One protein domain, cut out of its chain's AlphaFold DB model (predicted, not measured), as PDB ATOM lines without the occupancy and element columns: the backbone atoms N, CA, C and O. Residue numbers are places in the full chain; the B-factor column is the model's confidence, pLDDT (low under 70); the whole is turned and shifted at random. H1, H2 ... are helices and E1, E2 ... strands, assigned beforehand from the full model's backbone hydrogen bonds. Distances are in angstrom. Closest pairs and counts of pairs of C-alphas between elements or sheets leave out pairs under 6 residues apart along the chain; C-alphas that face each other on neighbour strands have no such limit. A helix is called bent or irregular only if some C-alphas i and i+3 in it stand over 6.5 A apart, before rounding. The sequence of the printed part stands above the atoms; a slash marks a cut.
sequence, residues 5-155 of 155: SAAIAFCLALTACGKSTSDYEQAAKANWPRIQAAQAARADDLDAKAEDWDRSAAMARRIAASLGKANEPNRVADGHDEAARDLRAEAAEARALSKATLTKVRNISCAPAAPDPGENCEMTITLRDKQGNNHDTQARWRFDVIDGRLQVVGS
ATOM      1  N   SER A   5      20.030  36.004   0.150       45.09
ATOM      2  CA  SER A   5      19.077  37.068   0.504       45.09
ATOM      3  C   SER A   5      18.102  36.706   1.631       45.09
ATOM      4  O   SER A   5      17.573  37.600   2.295       45.09
ATOM      5  N   ALA A   6      17.905  35.414   1.904       42.91
ATOM      6  CA  ALA A   6      17.045  34.951   2.990       42.91
ATOM      7  C   ALA A   6      17.700  35.109   4.372       42.91
ATOM      8  O   ALA A   6      17.000  35.361   5.347       42.91
ATOM      9  N   ALA A   7      19.033  35.008   4.443       45.25
ATOM     10  CA  ALA A   7      19.797  35.133   5.681       45.25
ATOM     11  C   ALA A   7      19.726  36.559   6.247       45.25
ATOM     12  O   ALA A   7      19.287  36.742   7.378       45.25
ATOM     13  N   ILE A   8      20.043  37.574   5.434       49.09
ATOM     14  CA  ILE A   8      20.124  38.989   5.847       49.09
ATOM     15  C   ILE A   8      18.780  39.514   6.377       49.09
ATOM     16  O   ILE A   8      18.726  40.213   7.386       49.09
ATOM     17  N   ALA A   9      17.674  39.141   5.733       45.59
ATOM     18  CA  ALA A   9      16.351  39.585   6.157       45.59
ATOM     19  C   ALA A   9      15.901  38.927   7.477       45.59
ATOM     20  O   ALA A   9      15.165  39.530   8.254       45.59
ATOM     21  N   PHE A  10      16.389  37.717   7.758       51.50
ATOM     22  CA  PHE A  10      16.123  37.002   9.003       51.50
ATOM     23  C   PHE A  10      16.914  37.568  10.191       51.50
ATOM     24  O   PHE A  10      16.391  37.622  11.303       51.50
ATOM     25  N   CYS A  11      18.131  38.067   9.941       49.88
ATOM     26  CA  CYS A  11      18.992  38.703  10.949       49.88
ATOM     27  C   CYS A  11      18.299  39.876  11.655       49.88
ATOM     28  O   CYS A  11      18.466  40.069  12.855       49.88
ATOM     29  N   LEU A  12      17.485  40.648  10.926       48.78
ATOM     30  CA  LEU A  12      16.774  41.816  11.455       48.78
ATOM     31  C   LEU A  12      15.514  41.464  12.260       48.78
ATOM     32  O   LEU A  12      15.046  42.280  13.050       48.78
ATOM     33  N   ALA A  13      14.947  40.272  12.066       44.28
ATOM     34  CA  ALA A  13      13.692  39.863  12.695       44.28
ATOM     35  C   ALA A  13      13.857  39.351  14.136       44.28
ATOM     36  O   ALA A  13      12.893  39.348  14.901       44.28
ATOM     37  N   LEU A  14      15.053  38.889  14.501       50.62
ATOM     38  CA  LEU A  14      15.288  38.143  15.744       50.62
ATOM     39  C   LEU A  14      15.961  38.953  16.843       50.62
ATOM     40  O   LEU A  14      15.952  38.534  17.996       50.62
ATOM     41  N   THR A  15      16.470  40.139  16.515       49.53
ATOM     42  CA  THR A  15      17.052  41.089  17.473       49.53
ATOM     43  C   THR A  15      16.042  41.613  18.506       49.53
ATOM     44  O   THR A  15      16.430  42.340  19.416       49.53
ATOM     45  N   ALA A  16      14.762  41.234  18.409       45.28
ATOM     46  CA  ALA A  16      13.694  41.684  19.299       45.28
ATOM     47  C   ALA A  16      13.201  40.637  20.320       45.28
ATOM     48  O   ALA A  16      12.414  40.999  21.196       45.28
ATOM     49  N   CYS A  17      13.604  39.361  20.244       44.16
ATOM     50  CA  CYS A  17      12.881  38.302  20.960       44.16
ATOM     51  C   CYS A  17      13.784  37.312  21.704       44.16
ATOM     52  O   CYS A  17      14.172  36.306  21.135       44.16
ATOM     53  N   GLY A  18      13.993  37.586  22.999       48.72
ATOM     54  CA  GLY A  18      14.002  36.584  24.078       48.72
ATOM     55  C   GLY A  18      15.093  35.502  24.088       48.72
ATOM     56  O   GLY A  18      15.652  35.093  23.083       48.72
ATOM     57  N   LYS A  19      15.405  34.985  25.282       48.09
ATOM     58  CA  LYS A  19      16.481  33.997  25.507       48.09
ATOM     59  C   LYS A  19      16.131  32.558  25.066       48.09
ATOM     60  O   LYS A  19      16.880  31.647  25.409       48.09
ATOM     61  N   SER A  20      15.016  32.309  24.367       51.91
ATOM     62  CA  SER A  20      14.539  30.945  24.079       51.91
ATOM     63  C   SER A  20      14.201  30.681  22.604       51.91
ATOM     64  O   SER A  20      13.813  31.567  21.849       51.91
ATOM     65  N   THR A  21      14.317  29.418  22.183       54.06
ATOM     66  CA  THR A  21      14.053  28.952  20.808       54.06
ATOM     67  C   THR A  21      12.609  29.159  20.339       54.06
ATOM     68  O   THR A  21      12.396  29.378  19.145       54.06
ATOM     69  N   SER A  22      11.620  29.136  21.244       56.34
ATOM     70  CA  SER A  22      10.221  29.430  20.901       56.34
ATOM     71  C   SER A  22       9.999  30.898  20.545       56.34
ATOM     72  O   SER A  22       9.168  31.193  19.684       56.34
ATOM     73  N   ASP A  23      10.764  31.803  21.160       64.94
ATOM     74  CA  ASP A  23      10.659  33.242  20.912       64.94
ATOM     75  C   ASP A  23      11.166  33.576  19.504       64.94
ATOM     76  O   ASP A  23      10.541  34.352  18.784       64.94
ATOM     77  N   TYR A  24      12.230  32.906  19.056       65.06
ATOM     78  CA  TYR A  24      12.802  33.097  17.724       65.06
ATOM     79  C   TYR A  24      11.901  32.603  16.584       65.06
ATOM     80  O   TYR A  24      11.766  33.286  15.569       65.06
ATOM     81  N   GLU A  25      11.253  31.441  16.717       70.00
ATOM     82  CA  GLU A  25      10.344  30.954  15.668       70.00
ATOM     83  C   GLU A  25       9.099  31.847  15.538       70.00
ATOM     84  O   GLU A  25       8.661  32.156  14.426       70.00
ATOM     85  N   GLN A  26       8.540  32.298  16.664       72.00
ATOM     86  CA  GLN A  26       7.410  33.229  16.661       72.00
ATOM     87  C   GLN A  26       7.810  34.598  16.100       72.00
ATOM     88  O   GLN A  26       7.095  35.139  15.254       72.00
ATOM     89  N   ALA A  27       8.971  35.125  16.493       70.81
ATOM     90  CA  ALA A  27       9.510  36.381  15.978       70.81
ATOM     91  C   ALA A  27       9.758  36.336  14.469       70.81
ATOM     92  O   ALA A  27       9.403  37.269  13.744       70.81
ATOM     93  N   ALA A  28      10.312  35.229  13.977       72.38
ATOM     94  CA  ALA A  28      10.506  35.000  12.556       72.38
ATOM     95  C   ALA A  28       9.184  35.017  11.785       72.38
ATOM     96  O   ALA A  28       9.059  35.715  10.779       72.38
ATOM     97  N   LYS A  29       8.177  34.284  12.276       75.38
ATOM     98  CA  LYS A  29       6.838  34.248  11.673       75.38
ATOM     99  C   LYS A  29       6.177  35.627  11.680       75.38
ATOM    100  O   LYS A  29       5.611  36.024  10.667       75.38
ATOM    101  N   ALA A  30       6.295  36.373  12.778       77.62
ATOM    102  CA  ALA A  30       5.722  37.710  12.916       77.62
ATOM    103  C   ALA A  30       6.361  38.738  11.965       77.62
ATOM    104  O   ALA A  30       5.673  39.615  11.445       77.62
ATOM    105  N   ASN A  31       7.667  38.630  11.710       75.38
ATOM    106  CA  ASN A  31       8.390  39.565  10.847       75.38
ATOM    107  C   ASN A  31       8.477  39.117   9.380       75.38
ATOM    108  O   ASN A  31       8.825  39.932   8.523       75.38
ATOM    109  N   TRP A  32       8.124  37.868   9.058       79.75
ATOM    110  CA  TRP A  32       8.180  37.344   7.690       79.75
ATOM    111  C   TRP A  32       7.450  38.214   6.650       79.75
ATOM    112  O   TRP A  32       8.044  38.488   5.607       79.75
ATOM    113  N   PRO A  33       6.241  38.754   6.909       83.69
ATOM    114  CA  PRO A  33       5.581  39.636   5.944       83.69
ATOM    115  C   PRO A  33       6.384  40.908   5.624       83.69
ATOM    116  O   PRO A  33       6.396  41.365   4.482       83.69
ATOM    117  N   ARG A  34       7.107  41.467   6.608       80.25
ATOM    118  CA  ARG A  34       7.984  42.634   6.393       80.25
ATOM    119  C   ARG A  34       9.179  42.271   5.520       80.25
ATOM    120  O   ARG A  34       9.537  43.036   4.630       80.25
ATOM    121  N   ILE A  35       9.756  41.092   5.745       77.75
ATOM    122  CA  ILE A  35      10.830  40.542   4.914       77.75
ATOM    123  C   ILE A  35      10.347  40.380   3.470       77.75
ATOM    124  O   ILE A  35      11.025  40.825   2.548       77.75
ATOM    125  N   GLN A  36       9.161  39.803   3.265       84.44
ATOM    126  CA  GLN A  36       8.587  39.636   1.929       84.44
ATOM    127  C   GLN A  36       8.405  40.979   1.211       84.44
ATOM    128  O   GLN A  36       8.799  41.103   0.052       84.44
ATOM    129  N   ALA A  37       7.878  41.992   1.905       84.81
ATOM    130  CA  ALA A  37       7.726  43.338   1.356       84.81
ATOM    131  C   ALA A  37       9.080  43.979   0.994       84.81
ATOM    132  O   ALA A  37       9.224  44.533  -0.094       84.81
ATOM    133  N   ALA A  38      10.091  43.847   1.857       82.12
ATOM    134  CA  ALA A  38      11.436  44.356   1.590       82.12
ATOM    135  C   ALA A  38      12.094  43.665   0.383       82.12
ATOM    136  O   ALA A  38      12.732  44.328  -0.430       82.12
ATOM    137  N   GLN A  39      11.912  42.350   0.222       85.25
ATOM    138  CA  GLN A  39      12.424  41.620  -0.943       85.25
ATOM    139  C   GLN A  39      11.677  41.983  -2.234       85.25
ATOM    140  O   GLN A  39      12.291  42.009  -3.296       85.25
ATOM    141  N   ALA A  40      10.378  42.295  -2.162       89.06
ATOM    142  CA  ALA A  40       9.636  42.811  -3.312       89.06
ATOM    143  C   ALA A  40      10.182  44.180  -3.749       89.06
ATOM    144  O   ALA A  40      10.561  44.331  -4.904       89.06
ATOM    145  N   ALA A  41      10.336  45.120  -2.811       87.19
ATOM    146  CA  ALA A  41      10.906  46.434  -3.101       87.19
ATOM    147  C   ALA A  41      12.354  46.349  -3.618       87.19
ATOM    148  O   ALA A  41      12.720  47.058  -4.552       87.19
ATOM    149  N   ARG A  42      13.175  45.452  -3.048       85.69
ATOM    150  CA  ARG A  42      14.536  45.195  -3.540       85.69
ATOM    151  C   ARG A  42      14.525  44.681  -4.977       85.69
ATOM    152  O   ARG A  42      15.373  45.091  -5.755       85.69
ATOM    153  N   ALA A  43      13.615  43.771  -5.319       90.12
ATOM    154  CA  ALA A  43      13.521  43.279  -6.687       90.12
ATOM    155  C   ALA A  43      13.230  44.414  -7.673       90.12
ATOM    156  O   ALA A  43      13.948  44.533  -8.659       90.12
ATOM    157  N   ASP A  44      12.246  45.260  -7.359       93.81
ATOM    158  CA  ASP A  44      11.856  46.380  -8.219       93.81
ATOM    159  C   ASP A  44      13.012  47.393  -8.395       93.81
ATOM    160  O   ASP A  44      13.266  47.861  -9.503       93.81
ATOM    161  N   ASP A  45      13.772  47.683  -7.329       93.62
ATOM    162  CA  ASP A  45      14.982  48.526  -7.390       93.62
ATOM    163  C   ASP A  45      16.095  47.905  -8.254       93.62
ATOM    164  O   ASP A  45      16.736  48.594  -9.051       93.62
ATOM    165  N   LEU A  46      16.323  46.594  -8.128       91.88
ATOM    166  CA  LEU A  46      17.316  45.878  -8.932       91.88
ATOM    167  C   LEU A  46      16.938  45.848 -10.419       91.88
ATOM    168  O   LEU A  46      17.821  46.003 -11.263       91.88
ATOM    169  N   ASP A  47      15.653  45.691 -10.753       96.38
ATOM    170  CA  ASP A  47      15.192  45.776 -12.143       96.38
ATOM    171  C   ASP A  47      15.412  47.174 -12.721       96.38
ATOM    172  O   ASP A  47      15.951  47.295 -13.821       96.38
ATOM    173  N   ALA A  48      15.069  48.226 -11.968       96.06
ATOM    174  CA  ALA A  48      15.293  49.604 -12.397       96.06
ATOM    175  C   ALA A  48      16.785  49.864 -12.676       96.06
ATOM    176  O   ALA A  48      17.147  50.402 -13.722       96.06
ATOM    177  N   LYS A  49      17.677  49.391 -11.798       94.56
ATOM    178  CA  LYS A  49      19.131  49.473 -12.020       94.56
ATOM    179  C   LYS A  49      19.588  48.671 -13.237       94.56
ATOM    180  O   LYS A  49      20.473  49.122 -13.961       94.56
ATOM    181  N   ALA A  50      19.011  47.496 -13.488       96.81
ATOM    182  CA  ALA A  50      19.330  46.718 -14.683       96.81
ATOM    183  C   ALA A  50      18.924  47.461 -15.969       96.81
ATOM    184  O   ALA A  50      19.678  47.464 -16.941       96.81
ATOM    185  N   GLU A  51      17.776  48.142 -15.967       97.12
ATOM    186  CA  GLU A  51      17.350  48.996 -17.082       97.12
ATOM    187  C   GLU A  51      18.296  50.187 -17.301       97.12
ATOM    188  O   GLU A  51      18.553  50.572 -18.444       97.12
ATOM    189  N   ASP A  52      18.845  50.773 -16.235       97.62
ATOM    190  CA  ASP A  52      19.849  51.842 -16.328       97.62
ATOM    191  C   ASP A  52      21.138  51.355 -17.010       97.62
ATOM    192  O   ASP A  52      21.704  52.051 -17.868       97.62
ATOM    193  N   TRP A  53      21.584  50.140 -16.683       97.25
ATOM    194  CA  TRP A  53      22.735  49.519 -17.335       97.25
ATOM    195  C   TRP A  53      22.464  49.176 -18.798       97.25
ATOM    196  O   TRP A  53      23.314  49.466 -19.639       97.25
ATOM    197  N   ASP A  54      21.275  48.676 -19.142       97.25
ATOM    198  CA  ASP A  54      20.888  48.458 -20.543       97.25
ATOM    199  C   ASP A  54      20.948  49.763 -21.356       97.25
ATOM    200  O   ASP A  54      21.461  49.790 -22.483       97.25
ATOM    201  N   ARG A  55      20.455  50.875 -20.789       97.31
ATOM    202  CA  ARG A  55      20.538  52.195 -21.440       97.31
ATOM    203  C   ARG A  55      21.987  52.642 -21.616       97.31
ATOM    204  O   ARG A  55      22.330  53.176 -22.675       97.31
ATOM    205  N   SER A  56      22.838  52.382 -20.627       96.06
ATOM    206  CA  SER A  56      24.277  52.669 -20.689       96.06
ATOM    207  C   SER A  56      24.979  51.825 -21.760       96.06
ATOM    208  O   SER A  56      25.731  52.366 -22.572       96.06
ATOM    209  N   ALA A  57      24.662  50.531 -21.860       95.75
ATOM    210  CA  ALA A  57      25.160  49.647 -22.912       95.75
ATOM    211  C   ALA A  57      24.743  50.143 -24.305       95.75
ATOM    212  O   ALA A  57      25.562  50.241 -25.221       95.75
ATOM    213  N   ALA A  58      23.470  50.512 -24.477       96.19
ATOM    214  CA  ALA A  58      22.962  51.070 -25.729       96.19
ATOM    215  C   ALA A  58      23.667  52.383 -26.109       96.19
ATOM    216  O   ALA A  58      24.008  52.585 -27.277       96.19
ATOM    217  N   MET A  59      23.931  53.259 -25.136       96.31
ATOM    218  CA  MET A  59      24.694  54.490 -25.352       96.31
ATOM    219  C   MET A  59      26.138  54.192 -25.773       96.31
ATOM    220  O   MET A  59      26.602  54.745 -26.771       96.31
ATOM    221  N   ALA A  60      26.821  53.277 -25.081       94.25
ATOM    222  CA  ALA A  60      28.183  52.871 -25.415       94.25
ATOM    223  C   ALA A  60      28.280  52.316 -26.847       94.25
ATOM    224  O   ALA A  60      29.207  52.662 -27.583       94.25
ATOM    225  N   ARG A  61      27.299  51.516 -27.286       94.81
ATOM    226  CA  ARG A  61      27.220  51.028 -28.677       94.81
ATOM    227  C   ARG A  61      27.002  52.158 -29.681       94.81
ATOM    228  O   ARG A  61      27.662  52.176 -30.717       94.81
ATOM    229  N   ARG A  62      26.122  53.121 -29.380       95.19
ATOM    230  CA  ARG A  62      25.888  54.297 -30.243       95.19
ATOM    231  C   ARG A  62      27.151  55.143 -30.416       95.19
ATOM    232  O   ARG A  62      27.432  55.569 -31.532       95.19
ATOM    233  N   ILE A  63      27.923  55.342 -29.347       94.69
ATOM    234  CA  ILE A  63      29.209  56.056 -29.396       94.69
ATOM    235  C   ILE A  63      30.233  55.270 -30.223       94.69
ATOM    236  O   ILE A  63      30.894  55.837 -31.085       94.69
ATOM    237  N   ALA A  64      30.349  53.955 -30.021       93.19
ATOM    238  CA  ALA A  64      31.245  53.141 -30.843       93.19
ATOM    239  C   ALA A  64      30.877  53.223 -32.333       93.19
ATOM    240  O   ALA A  64      31.757  53.371 -33.179       93.19
ATOM    241  N   ALA A  65      29.582  53.204 -32.658       93.25
ATOM    242  CA  ALA A  65      29.111  53.349 -34.029       93.25
ATOM    243  C   ALA A  65      29.436  54.722 -34.634       93.25
ATOM    244  O   ALA A  65      29.904  54.775 -35.771       93.25
ATOM    245  N   SER A  66      29.261  55.820 -33.888       95.75
ATOM    246  CA  SER A  66      29.613  57.163 -34.378       95.75
ATOM    247  C   SER A  66      31.119  57.345 -34.595       95.75
ATOM    248  O   SER A  66      31.523  58.127 -35.448       95.75
ATOM    249  N   LEU A  67      31.945  56.580 -33.876       94.50
ATOM    250  CA  LEU A  67      33.396  56.518 -34.060       94.50
ATOM    251  C   LEU A  67      33.837  55.550 -35.177       94.50
ATOM    252  O   LEU A  67      35.034  55.330 -35.347       94.50
ATOM    253  N   GLY A  68      32.904  54.945 -35.920       92.38
ATOM    254  CA  GLY A  68      33.209  53.977 -36.981       92.38
ATOM    255  C   GLY A  68      33.623  52.589 -36.476       92.38
ATOM    256  O   GLY A  68      34.075  51.762 -37.260       92.38
ATOM    257  N   LYS A  69      33.439  52.308 -35.182       90.62
ATOM    258  CA  LYS A  69      33.830  51.063 -34.499       90.62
ATOM    259  C   LYS A  69      32.643  50.146 -34.194       90.62
ATOM    260  O   LYS A  69      32.688  49.358 -33.258       90.62
ATOM    261  N   ALA A  70      31.561  50.246 -34.968       81.12
ATOM    262  CA  ALA A  70      30.317  49.506 -34.718       81.12
ATOM    263  C   ALA A  70      30.495  47.975 -34.701       81.12
ATOM    264  O   ALA A  70      29.755  47.286 -34.006       81.12
ATOM    265  N   ASN A  71      31.466  47.461 -35.465       82.69
ATOM    266  CA  ASN A  71      31.738  46.029 -35.611       82.69
ATOM    267  C   ASN A  71      32.931  45.555 -34.761       82.69
ATOM    268  O   ASN A  71      33.327  44.395 -34.861       82.69
ATOM    269  N   GLU A  72      33.533  46.441 -33.964       86.75
ATOM    270  CA  GLU A  72      34.605  46.073 -33.038       86.75
ATOM    271  C   GLU A  72      34.014  45.638 -31.685       86.75
ATOM    272  O   GLU A  72      32.965  46.147 -31.279       86.75
ATOM    273  N   PRO A  73      34.684  44.732 -30.948       87.06
ATOM    274  CA  PRO A  73      34.298  44.405 -29.580       87.06
ATOM    275  C   PRO A  73      34.199  45.662 -28.710       87.06
ATOM    276  O   PRO A  73      35.160  46.426 -28.586       87.06
ATOM    277  N   ASN A  74      33.050  45.858 -28.065       89.94
ATOM    278  CA  ASN A  74      32.794  47.010 -27.212       89.94
ATOM    279  C   ASN A  74      32.725  46.571 -25.750       89.94
ATOM    280  O   ASN A  74      31.646  46.448 -25.177       89.94
ATOM    281  N   ARG A  75      33.899  46.402 -25.133       91.56
ATOM    282  CA  ARG A  75      34.025  45.940 -23.739       91.56
ATOM    283  C   ARG A  75      33.229  46.771 -22.731       91.56
ATOM    284  O   ARG A  75      32.854  46.253 -21.687       91.56
ATOM    285  N   VAL A  76      32.989  48.052 -23.022       91.94
ATOM    286  CA  VAL A  76      32.171  48.921 -22.167       91.94
ATOM    287  C   VAL A  76      30.704  48.497 -22.238       91.94
ATOM    288  O   VAL A  76      30.080  48.292 -21.203       91.94
ATOM    289  N   ALA A  77      30.166  48.313 -23.447       93.75
ATOM    290  CA  ALA A  77      28.806  47.809 -23.619       93.75
ATOM    291  C   ALA A  77      28.649  46.391 -23.051       93.75
ATOM    292  O   ALA A  77      27.679  46.138 -22.344       93.75
ATOM    293  N   ASP A  78      29.626  45.515 -23.290       94.31
ATOM    294  CA  ASP A  78      29.609  44.134 -22.797       94.31
ATOM    295  C   ASP A  78      29.599  44.085 -21.258       94.31
ATOM    296  O   ASP A  78      28.826  43.333 -20.665       94.31
ATOM    297  N   GLY A  79      30.406  44.928 -20.601       95.31
ATOM    298  CA  GLY A  79      30.425  45.038 -19.140       95.31
ATOM    299  C   GLY A  79      29.114  45.580 -18.565       95.31
ATOM    300  O   GLY A  79      28.662  45.131 -17.514       95.31
ATOM    301  N   HIS A  80      28.454  46.507 -19.264       95.44
ATOM    302  CA  HIS A  80      27.119  46.969 -18.882       95.44
ATOM    303  C   HIS A  80      26.056  45.872 -19.050       95.44
ATOM    304  O   HIS A  80      25.213  45.714 -18.170       95.44
ATOM    305  N   ASP A  81      26.108  45.081 -20.125       96.62
ATOM    306  CA  ASP A  81      25.194  43.946 -20.315       96.62
ATOM    307  C   ASP A  81      25.391  42.862 -19.245       96.62
ATOM    308  O   ASP A  81      24.435  42.216 -18.814       96.62
ATOM    309  N   GLU A  82      26.636  42.606 -18.838       95.94
ATOM    310  CA  GLU A  82      26.954  41.701 -17.730       95.94
ATOM    311  C   GLU A  82      26.351  42.211 -16.418       95.94
ATOM    312  O   GLU A  82      25.540  41.505 -15.821       95.94
ATOM    313  N   ALA A  83      26.604  43.471 -16.053       94.94
ATOM    314  CA  ALA A  83      26.022  44.080 -14.857       94.94
ATOM    315  C   ALA A  83      24.481  44.036 -14.862       94.94
ATOM    316  O   ALA A  83      23.855  43.714 -13.850       94.94
ATOM    317  N   ALA A  84      23.847  44.310 -16.006       96.00
ATOM    318  CA  ALA A  84      22.396  44.235 -16.138       96.00
ATOM    319  C   ALA A  84      21.864  42.800 -15.966       96.00
ATOM    320  O   ALA A  84      20.791  42.597 -15.389       96.00
ATOM    321  N   ARG A  85      22.585  41.786 -16.463       95.94
ATOM    322  CA  ARG A  85      22.221  40.370 -16.283       95.94
ATOM    323  C   ARG A  85      22.350  39.932 -14.829       95.94
ATOM    324  O   ARG A  85      21.430  39.282 -14.332       95.94
ATOM    325  N   ASP A  86      23.422  40.327 -14.156       93.06
ATOM    326  CA  ASP A  86      23.651  39.989 -12.749       93.06
ATOM    327  C   ASP A  86      22.565  40.588 -11.851       93.06
ATOM    328  O   ASP A  86      21.942  39.878 -11.058       93.06
ATOM    329  N   LEU A  87      22.226  41.864 -12.060       92.06
ATOM    330  CA  LEU A  87      21.146  42.519 -11.319       92.06
ATOM    331  C   LEU A  87      19.787  41.856 -11.553       92.06
ATOM    332  O   LEU A  87      19.004  41.714 -10.616       92.06
ATOM    333  N   ARG A  88      19.500  41.394 -12.776       94.00
ATOM    334  CA  ARG A  88      18.268  40.640 -13.067       94.00
ATOM    335  C   ARG A  88      18.241  39.281 -12.385       94.00
ATOM    336  O   ARG A  88      17.176  38.862 -11.926       94.00
ATOM    337  N   ALA A  89      19.376  38.590 -12.324       90.06
ATOM    338  CA  ALA A  89      19.486  37.333 -11.594       90.06
ATOM    339  C   ALA A  89      19.209  37.558 -10.097       90.06
ATOM    340  O   ALA A  89      18.374  36.860  -9.517       90.06
ATOM    341  N   GLU A  90      19.798  38.598  -9.501       87.62
ATOM    342  CA  GLU A  90      19.504  38.991  -8.120       87.62
ATOM    343  C   GLU A  90      18.038  39.404  -7.914       87.62
ATOM    344  O   GLU A  90      17.411  39.000  -6.929       87.62
ATOM    345  N   ALA A  91      17.452  40.166  -8.844       90.94
ATOM    346  CA  ALA A  91      16.048  40.565  -8.787       90.94
ATOM    347  C   ALA A  91      15.124  39.340  -8.822       90.94
ATOM    348  O   ALA A  91      14.131  39.273  -8.096       90.94
ATOM    349  N   ALA A  92      15.447  38.334  -9.640       89.88
ATOM    350  CA  ALA A  92      14.702  37.081  -9.693       89.88
ATOM    351  C   ALA A  92      14.758  36.322  -8.356       89.88
ATOM    352  O   ALA A  92      13.722  35.837  -7.891       89.88
ATOM    353  N   GLU A  93      15.923  36.269  -7.704       85.62
ATOM    354  CA  GLU A  93      16.058  35.680  -6.366       85.62
ATOM    355  C   GLU A  93      15.236  36.442  -5.318       85.62
ATOM    356  O   GLU A  93      14.486  35.829  -4.552       85.62
ATOM    357  N   ALA A  94      15.305  37.775  -5.316       85.44
ATOM    358  CA  ALA A  94      14.528  38.616  -4.407       85.44
ATOM    359  C   ALA A  94      13.011  38.428  -4.613       85.44
ATOM    360  O   ALA A  94      12.267  38.233  -3.648       85.44
ATOM    361  N   ARG A  95      12.531  38.358  -5.866       89.31
ATOM    362  CA  ARG A  95      11.117  38.042  -6.159       89.31
ATOM    363  C   ARG A  95      10.714  36.634  -5.748       89.31
ATOM    364  O   ARG A  95       9.550  36.413  -5.409       89.31
ATOM    365  N   ALA A  96      11.618  35.663  -5.840       85.50
ATOM    366  CA  ALA A  96      11.332  34.312  -5.379       85.50
ATOM    367  C   ALA A  96      11.111  34.311  -3.860       85.50
ATOM    368  O   ALA A  96      10.129  33.740  -3.387       85.50
ATOM    369  N   LEU A  97      11.954  35.030  -3.112       81.00
ATOM    370  CA  LEU A  97      11.828  35.177  -1.662       81.00
ATOM    371  C   LEU A  97      10.592  35.963  -1.235       81.00
ATOM    372  O   LEU A  97       9.912  35.544  -0.299       81.00
ATOM    373  N   SER A  98      10.248  37.051  -1.930       86.25
ATOM    374  CA  SER A  98       9.055  37.843  -1.595       86.25
ATOM    375  C   SER A  98       7.755  37.046  -1.691       86.25
ATOM    376  O   SER A  98       6.755  37.396  -1.072       86.25
ATOM    377  N   LYS A  99       7.775  35.936  -2.433       88.81
ATOM    378  CA  LYS A  99       6.629  35.050  -2.641       88.81
ATOM    379  C   LYS A  99       6.787  33.691  -1.947       88.81
ATOM    380  O   LYS A  99       5.901  32.850  -2.081       88.81
ATOM    381  N   ALA A 100       7.889  33.468  -1.233       86.19
ATOM    382  CA  ALA A 100       8.142  32.237  -0.496       86.19
ATOM    383  C   ALA A 100       7.400  32.234   0.847       86.19
ATOM    384  O   ALA A 100       7.218  33.276   1.479       86.19
ATOM    385  N   THR A 101       6.998  31.053   1.307       86.38
ATOM    386  CA  THR A 101       6.351  30.875   2.614       86.38
ATOM    387  C   THR A 101       7.361  30.354   3.628       86.38
ATOM    388  O   THR A 101       7.920  29.271   3.447       86.38
ATOM    389  N   LEU A 102       7.568  31.080   4.727       82.50
ATOM    390  CA  LEU A 102       8.322  30.554   5.861       82.50
ATOM    391  C   LEU A 102       7.558  29.388   6.492       82.50
ATOM    392  O   LEU A 102       6.438  29.553   6.969       82.50
ATOM    393  N   THR A 103       8.174  28.210   6.500       84.31
ATOM    394  CA  THR A 103       7.547  26.993   7.032       84.31
ATOM    395  C   THR A 103       8.110  26.622   8.397       84.31
ATOM    396  O   THR A 103       7.349  26.267   9.297       84.31
ATOM    397  N   LYS A 104       9.437  26.688   8.566       82.56
ATOM    398  CA  LYS A 104      10.104  26.255   9.798       82.56
ATOM    399  C   LYS A 104      11.385  27.038  10.060       82.56
ATOM    400  O   LYS A 104      12.062  27.451   9.122       82.56
ATOM    401  N   VAL A 105      11.723  27.168  11.339       77.62
ATOM    402  CA  VAL A 105      12.991  27.705  11.843       77.62
ATOM    403  C   VAL A 105      13.577  26.664  12.789       77.62
ATOM    404  O   VAL A 105      12.853  26.124  13.624       77.62
ATOM    405  N   ARG A 106      14.847  26.296  12.624       76.06
ATOM    406  CA  ARG A 106      15.488  25.235  13.417       76.06
ATOM    407  C   ARG A 106      16.996  25.420  13.517       76.06
ATOM    408  O   ARG A 106      17.566  26.242  12.807       76.06
ATOM    409  N   ASN A 107      17.632  24.600  14.356       77.25
ATOM    410  CA  ASN A 107      19.085  24.585  14.564       77.25
ATOM    411  C   ASN A 107      19.644  25.969  14.923       77.25
ATOM    412  O   ASN A 107      20.696  26.345  14.425       77.25
ATOM    413  N   ILE A 108      18.902  26.738  15.727       73.81
ATOM    414  CA  ILE A 108      19.347  28.055  16.178       73.81
ATOM    415  C   ILE A 108      20.436  27.830  17.223       73.81
ATOM    416  O   ILE A 108      20.171  27.232  18.267       73.81
ATOM    417  N   SER A 109      21.642  28.293  16.935       74.25
ATOM    418  CA  SER A 109      22.764  28.287  17.866       74.25
ATOM    419  C   SER A 109      23.402  29.671  17.870       74.25
ATOM    420  O   SER A 109      23.440  30.344  16.844       74.25
ATOM    421  N   CYS A 110      23.866  30.106  19.036       73.94
ATOM    422  CA  CYS A 110      24.646  31.324  19.196       73.94
ATOM    423  C   CYS A 110      25.843  31.002  20.087       73.94
ATOM    424  O   CYS A 110      25.706  30.286  21.083       73.94
ATOM    425  N   ALA A 111      27.018  31.483  19.698       74.31
ATOM    426  CA  ALA A 111      28.260  31.297  20.427       74.31
ATOM    427  C   ALA A 111      29.005  32.633  20.540       74.31
ATOM    428  O   ALA A 111      28.982  33.411  19.583       74.31
ATOM    429  N   PRO A 112      29.703  32.903  21.659       76.88
ATOM    430  CA  PRO A 112      30.526  34.100  21.799       76.88
ATOM    431  C   PRO A 112      31.507  34.256  20.631       76.88
ATOM    432  O   PRO A 112      32.195  33.304  20.255       76.88
ATOM    433  N   ALA A 113      31.585  35.458  20.065       69.25
ATOM    434  CA  ALA A 113      32.397  35.760  18.890       69.25
ATOM    435  C   ALA A 113      33.873  36.036  19.242       69.25
ATOM    436  O   ALA A 113      34.430  37.030  18.806       69.25
ATOM    437  N   ALA A 114      34.538  35.169  20.013       68.69
ATOM    438  CA  ALA A 114      35.925  35.399  20.442       68.69
ATOM    439  C   ALA A 114      36.918  35.496  19.254       68.69
ATOM    440  O   ALA A 114      36.822  34.688  18.326       68.69
ATOM    441  N   PRO A 115      37.910  36.414  19.286       67.75
ATOM    442  CA  PRO A 115      38.265  37.342  20.372       67.75
ATOM    443  C   PRO A 115      37.439  38.638  20.405       67.75
ATOM    444  O   PRO A 115      37.651  39.467  21.288       67.75
ATOM    445  N   ASP A 116      36.534  38.828  19.455       71.44
ATOM    446  CA  ASP A 116      35.776  40.060  19.334       71.44
ATOM    447  C   ASP A 116      34.548  40.085  20.274       71.44
ATOM    448  O   ASP A 116      34.016  39.039  20.666       71.44
ATOM    449  N   PRO A 117      34.052  41.274  20.653       70.19
ATOM    450  CA  PRO A 117      32.777  41.379  21.350       70.19
ATOM    451  C   PRO A 117      31.608  40.923  20.456       70.19
ATOM    452  O   PRO A 117      31.623  41.075  19.228       70.19
ATOM    453  N   GLY A 118      30.598  40.324  21.093       73.00
ATOM    454  CA  GLY A 118      29.375  39.862  20.440       73.00
ATOM    455  C   GLY A 118      29.178  38.344  20.419       73.00
ATOM    456  O   GLY A 118      29.898  37.587  21.075       73.00
ATOM    457  N   GLU A 119      28.193  37.894  19.646       72.06
ATOM    458  CA  GLU A 119      27.929  36.474  19.394       72.06
ATOM    459  C   GLU A 119      27.736  36.208  17.901       72.06
ATOM    460  O   GLU A 119      27.096  36.980  17.181       72.06
ATOM    461  N   ASN A 120      28.278  35.079  17.454       75.88
ATOM    462  CA  ASN A 120      28.005  34.496  16.154       75.88
ATOM    463  C   ASN A 120      26.827  33.545  16.301       75.88
ATOM    464  O   ASN A 120      26.896  32.581  17.064       75.88
ATOM    465  N   CYS A 121      25.775  33.801  15.546       73.19
ATOM    466  CA  CYS A 121      24.600  32.965  15.504       73.19
ATOM    467  C   CYS A 121      24.413  32.345  14.132       73.19
ATOM    468  O   CYS A 121      24.720  32.933  13.093       73.19
ATOM    469  N   GLU A 122      23.840  31.154  14.131       76.69
ATOM    470  CA  GLU A 122      23.400  30.488  12.926       76.69
ATOM    471  C   GLU A 122      22.047  29.822  13.127       76.69
ATOM    472  O   GLU A 122      21.622  29.512  14.240       76.69
ATOM    473  N   MET A 123      21.351  29.605  12.018       76.88
ATOM    474  CA  MET A 123      20.151  28.789  11.980       76.88
ATOM    475  C   MET A 123      19.895  28.205  10.607       76.88
ATOM    476  O   MET A 123      20.466  28.616   9.601       76.88
ATOM    477  N   THR A 124      18.931  27.294  10.562       80.25
ATOM    478  CA  THR A 124      18.328  26.803   9.331       80.25
ATOM    479  C   THR A 124      16.879  27.271   9.234       80.25
ATOM    480  O   THR A 124      16.065  26.992  10.118       80.25
ATOM    481  N   ILE A 125      16.545  27.929   8.129       79.06
ATOM    482  CA  ILE A 125      15.174  28.281   7.759       79.06
ATOM    483  C   ILE A 125      14.711  27.380   6.620       79.06
ATOM    484  O   ILE A 125      15.449  27.138   5.669       79.06
ATOM    485  N   THR A 126      13.480  26.892   6.716       84.44
ATOM    486  CA  THR A 126      12.831  26.134   5.647       84.44
ATOM    487  C   THR A 126      11.801  27.031   4.978       84.44
ATOM    488  O   THR A 126      10.810  27.435   5.599       84.44
ATOM    489  N   LEU A 127      12.031  27.326   3.702       83.94
ATOM    490  CA  LEU A 127      11.152  28.125   2.858       83.94
ATOM    491  C   LEU A 127      10.428  27.222   1.871       83.94
ATOM    492  O   LEU A 127      11.046  26.371   1.241       83.94
ATOM    493  N   ARG A 128       9.128  27.428   1.699       86.50
ATOM    494  CA  ARG A 128       8.358  26.780   0.644       86.50
ATOM    495  C   ARG A 128       8.222  27.722  -0.539       86.50
ATOM    496  O   ARG A 128       7.752  28.851  -0.377       86.50
ATOM    497  N   ASP A 129       8.639  27.262  -1.709       85.00
ATOM    498  CA  ASP A 129       8.461  28.005  -2.952       85.00
ATOM    499  C   ASP A 129       7.005  27.933  -3.453       85.00
ATOM    500  O   ASP A 129       6.140  27.259  -2.890       85.00
ATOM    501  N   LYS A 130       6.722  28.634  -4.552       80.00
ATOM    502  CA  LYS A 130       5.395  28.620  -5.184       80.00
ATOM    503  C   LYS A 130       4.983  27.270  -5.766       80.00
ATOM    504  O   LYS A 130       3.800  27.063  -6.012       80.00
ATOM    505  N   GLN A 131       5.945  26.403  -6.054       84.44
ATOM    506  CA  GLN A 131       5.722  25.073  -6.617       84.44
ATOM    507  C   GLN A 131       5.446  24.045  -5.508       84.44
ATOM    508  O   GLN A 131       5.131  22.897  -5.802       84.44
ATOM    509  N   GLY A 132       5.526  24.460  -4.239       86.50
ATOM    510  CA  GLY A 132       5.312  23.608  -3.079       86.50
ATOM    511  C   GLY A 132       6.576  22.901  -2.591       86.50
ATOM    512  O   GLY A 132       6.492  22.148  -1.619       86.50
ATOM    513  N   ASN A 133       7.741  23.149  -3.198       86.94
ATOM    514  CA  ASN A 133       8.992  22.538  -2.764       86.94
ATOM    515  C   ASN A 133       9.544  23.276  -1.547       86.94
ATOM    516  O   ASN A 133       9.545  24.509  -1.490       86.94
ATOM    517  N   ASN A 134      10.049  22.511  -0.583       87.75
ATOM    518  CA  ASN A 134      10.738  23.061   0.575       87.75
ATOM    519  C   ASN A 134      12.236  23.193   0.276       87.75
ATOM    520  O   ASN A 134      12.865  22.255  -0.213       87.75
ATOM    521  N   HIS A 135      12.801  24.335   0.641       84.25
ATOM    522  CA  HIS A 135      14.210  24.675   0.511       84.25
ATOM    523  C   HIS A 135      14.750  25.038   1.883       84.25
ATOM    524  O   HIS A 135      14.244  25.961   2.527       84.25
ATOM    525  N   ASP A 136      15.784  24.330   2.321       84.25
ATOM    526  CA  ASP A 136      16.514  24.697   3.526       84.25
ATOM    527  C   ASP A 136      17.607  25.707   3.179       84.25
ATOM    528  O   ASP A 136      18.386  25.520   2.246       84.25
ATOM    529  N   THR A 137      17.659  26.795   3.937       75.62
ATOM    530  CA  THR A 137      18.680  27.836   3.824       75.62
ATOM    531  C   THR A 137      19.312  28.053   5.186       75.62
ATOM    532  O   THR A 137      18.612  28.171   6.191       75.62
ATOM    533  N   GLN A 138      20.642  28.093   5.227       75.62
ATOM    534  CA  GLN A 138      21.355  28.505   6.428       75.62
ATOM    535  C   GLN A 138      21.437  30.028   6.470       75.62
ATOM    536  O   GLN A 138      21.777  30.665   5.475       75.62
ATOM    537  N   ALA A 139      21.122  30.594   7.627       71.12
ATOM    538  CA  ALA A 139      21.336  31.997   7.928       71.12
ATOM    539  C   ALA A 139      22.394  32.085   9.021       71.12
ATOM    540  O   ALA A 139      22.274  31.406  10.039       71.12
ATOM    541  N   ARG A 140      23.423  32.899   8.797       72.12
ATOM    542  CA  ARG A 140      24.470  33.200   9.771       72.12
ATOM    543  C   ARG A 140      24.513  34.700   9.977       72.12
ATOM    544  O   ARG A 140      24.271  35.448   9.033       72.12
ATOM    545  N   TRP A 141      24.754  35.117  11.208       71.44
ATOM    546  CA  TRP A 141      24.893  36.524  11.540       71.44
ATOM    547  C   TRP A 141      25.706  36.707  12.797       71.44
ATOM    548  O   TRP A 141      25.839  35.799  13.615       71.44
ATOM    549  N   ARG A 142      26.216  37.917  12.961       72.62
ATOM    550  CA  ARG A 142      26.887  38.331  14.181       72.62
ATOM    551  C   ARG A 142      26.160  39.510  14.790       72.62
ATOM    552  O   ARG A 142      25.867  40.477  14.082       72.62
ATOM    553  N   PHE A 143      25.902  39.445  16.090       69.88
ATOM    554  CA  PHE A 143      25.462  40.605  16.849       69.88
ATOM    555  C   PHE A 143      26.562  41.122  17.762       69.88
ATOM    556  O   PHE A 143      27.346  40.341  18.291       69.88
ATOM    557  N   ASP A 144      26.582  42.431  17.963       69.12
ATOM    558  CA  ASP A 144      27.439  43.115  18.922       69.12
ATOM    559  C   ASP A 144      26.607  44.114  19.743       69.12
ATOM    560  O   ASP A 144      25.518  44.525  19.325       69.12
ATOM    561  N   VAL A 145      27.093  44.487  20.926       66.06
ATOM    562  CA  VAL A 145      26.479  45.510  21.776       66.06
ATOM    563  C   VAL A 145      27.279  46.796  21.635       66.06
ATOM    564  O   VAL A 145      28.305  46.985  22.284       66.06
ATOM    565  N   ILE A 146      26.774  47.705  20.806       66.62
ATOM    566  CA  ILE A 146      27.391  49.006  20.543       66.62
ATOM    567  C   ILE A 146      26.542  50.068  21.237       66.62
ATOM    568  O   ILE A 146      25.341  50.180  20.979       66.62
ATOM    569  N   ASP A 147      27.148  50.815  22.161       75.12
ATOM    570  CA  ASP A 147      26.492  51.875  22.943       75.12
ATOM    571  C   ASP A 147      25.216  51.412  23.675       75.12
ATOM    572  O   ASP A 147      24.199  52.106  23.728       75.12
ATOM    573  N   GLY A 148      25.244  50.187  24.216       64.44
ATOM    574  CA  GLY A 148      24.107  49.590  24.927       64.44
ATOM    575  C   GLY A 148      22.957  49.134  24.022       64.44
ATOM    576  O   GLY A 148      21.886  48.791  24.525       64.44
ATOM    577  N   ARG A 149      23.154  49.114  22.698       59.41
ATOM    578  CA  ARG A 149      22.183  48.620  21.714       59.41
ATOM    579  C   ARG A 149      22.720  47.387  21.002       59.41
ATOM    580  O   ARG A 149      23.874  47.355  20.593       59.41
ATOM    581  N   LEU A 150      21.851  46.398  20.817       58.75
ATOM    582  CA  LEU A 150      22.165  45.197  20.051       58.75
ATOM    583  C   LEU A 150      22.123  45.540  18.552       58.75
ATOM    584  O   LEU A 150      21.096  46.004  18.054       58.75
ATOM    585  N   GLN A 151      23.239  45.356  17.850       60.06
ATOM    586  CA  GLN A 151      23.385  45.636  16.419       60.06
ATOM    587  C   GLN A 151      23.868  44.393  15.674       60.06
ATOM    588  O   GLN A 151      24.705  43.654  16.180       60.06
ATOM    589  N   VAL A 152      23.367  44.176  14.454       62.34
ATOM    590  CA  VAL A 152      23.914  43.160  13.542       62.34
ATOM    591  C   VAL A 152      25.115  43.771  12.823       62.34
ATOM    592  O   VAL A 152      24.957  44.768  12.122       62.34
ATOM    593  N   VAL A 153      26.300  43.187  13.000       66.62
ATOM    594  CA  VAL A 153      27.577  43.726  12.483       66.62
ATOM    595  C   VAL A 153      28.186  42.884  11.356       66.62
ATOM    596  O   VAL A 153      29.211  43.254  10.793       66.62
ATOM    597  N   GLY A 154      27.555  41.764  10.995       56.69
ATOM    598  CA  GLY A 154      27.989  40.916   9.885       56.69
ATOM    599  C   GLY A 154      27.005  39.788   9.571       56.69
ATOM    600  O   GLY A 154      26.167  39.438  10.409       56.69
ATOM    601  N   SER A 155      27.126  39.233   8.361       53.41
ATOM    602  CA  SER A 155      26.376  38.085   7.825       53.41
ATOM    603  C   SER A 155      27.285  37.178   7.009       53.41
ATOM    604  O   SER A 155      28.043  37.761   6.199       53.41
TER     605      SER A 155
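Overview. This is residues 5 to 155 of the 155 residues of an uncharacterized protein of Novosphingobium flavum (UniProt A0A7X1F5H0). A long helical hairpin, H2b and H3, makes an arm from a head in which a strongly twisted sheet of four strands has H1 and H2a over one face. The hairpin makes the longest axis. The printed part has 151 residues with three named helices followed by four named strands, the sheet running E1, E2, E3, E4 and antiparallel throughout. The class is mixed, helices and strands; the whole is loose, with a radius of gyration of the C-alphas of 20.8 A, and spans 68 by 41 by 20 A.

Arrangement. H1, residues 5 to 14, is on the sheet, as is H2a, residues 21 to 30, on the same face: two layers, helices on one face of a sheet. H1 touches H2a at a steep tilt of 67 degrees, opposite ways, the closest C-alphas being those of Ala 13 and Ala 28, 5.8 A apart. H2a has a height over the sheet of 8.9 A. By its hydrogen bonds H2, residues 21 to 66, was assigned as one helix, but it is bent: C-alphas 30 and 33 are 7.2 A apart, and its arms H2a and H2b, residues 33 to 66, stand at a steep tilt of 58 degrees. H2b and H3, residues 75 to 98, form a helical hairpin and touch at a shallow tilt of 15 degrees, opposite ways, with the C-alphas of Gln 36 and Ser 98 closest at 4.0 A. H3 touches H1 with residues 93 to 97 alone; the C-alphas of Ser 5 and Ala 94 are closest at 6.9 A. E1, residues 101 to 112, E2, residues 119 to 128, E3, residues 134 to 146, and E4, residues 149 to 154, form a meander, each strand the antiparallel neighbour of the one before. N 106 and O 124 of E1 and E2 are 2.9 A apart, N 123 and O 139 of E2 and E3 2.8 A, and N 151 and O 144 of E3 and E4 2.8 A, within hydrogen-bond range. The closest C-alphas of H1 and E3 are those of Ala 7 and Ala 139, 4.2 A apart. Every O i to N i+4 pair is within range in H2a, H2b and H3; in H1 2 of 6 are, beside 3 of 7 O i to N i+3 pairs.

Along the chain. H1 begins at C-alpha 5 (19.077, 37.068, 0.504). H2b is 50.1 A long, ending at C-alpha 66 (29.613, 57.163, -34.378), and H3 34.3 A. E1 is 31.0 A long and bends by 62 degrees at residue 104; E2 is 28.8 A and E3 36.7 A. E4 ends at C-alpha 154 (27.989, 40.916, 9.885).

Size, cuts and confidence. The C-alphas of Ser 20 and Gly 68, the two farthest apart, are 67.9 A apart. The printed part has no cut and no long link. Mean pLDDT of the printed part is 78.7; residues 5 to 24, 113 to 115, 143 to 146 and 148 to 155 are under 70.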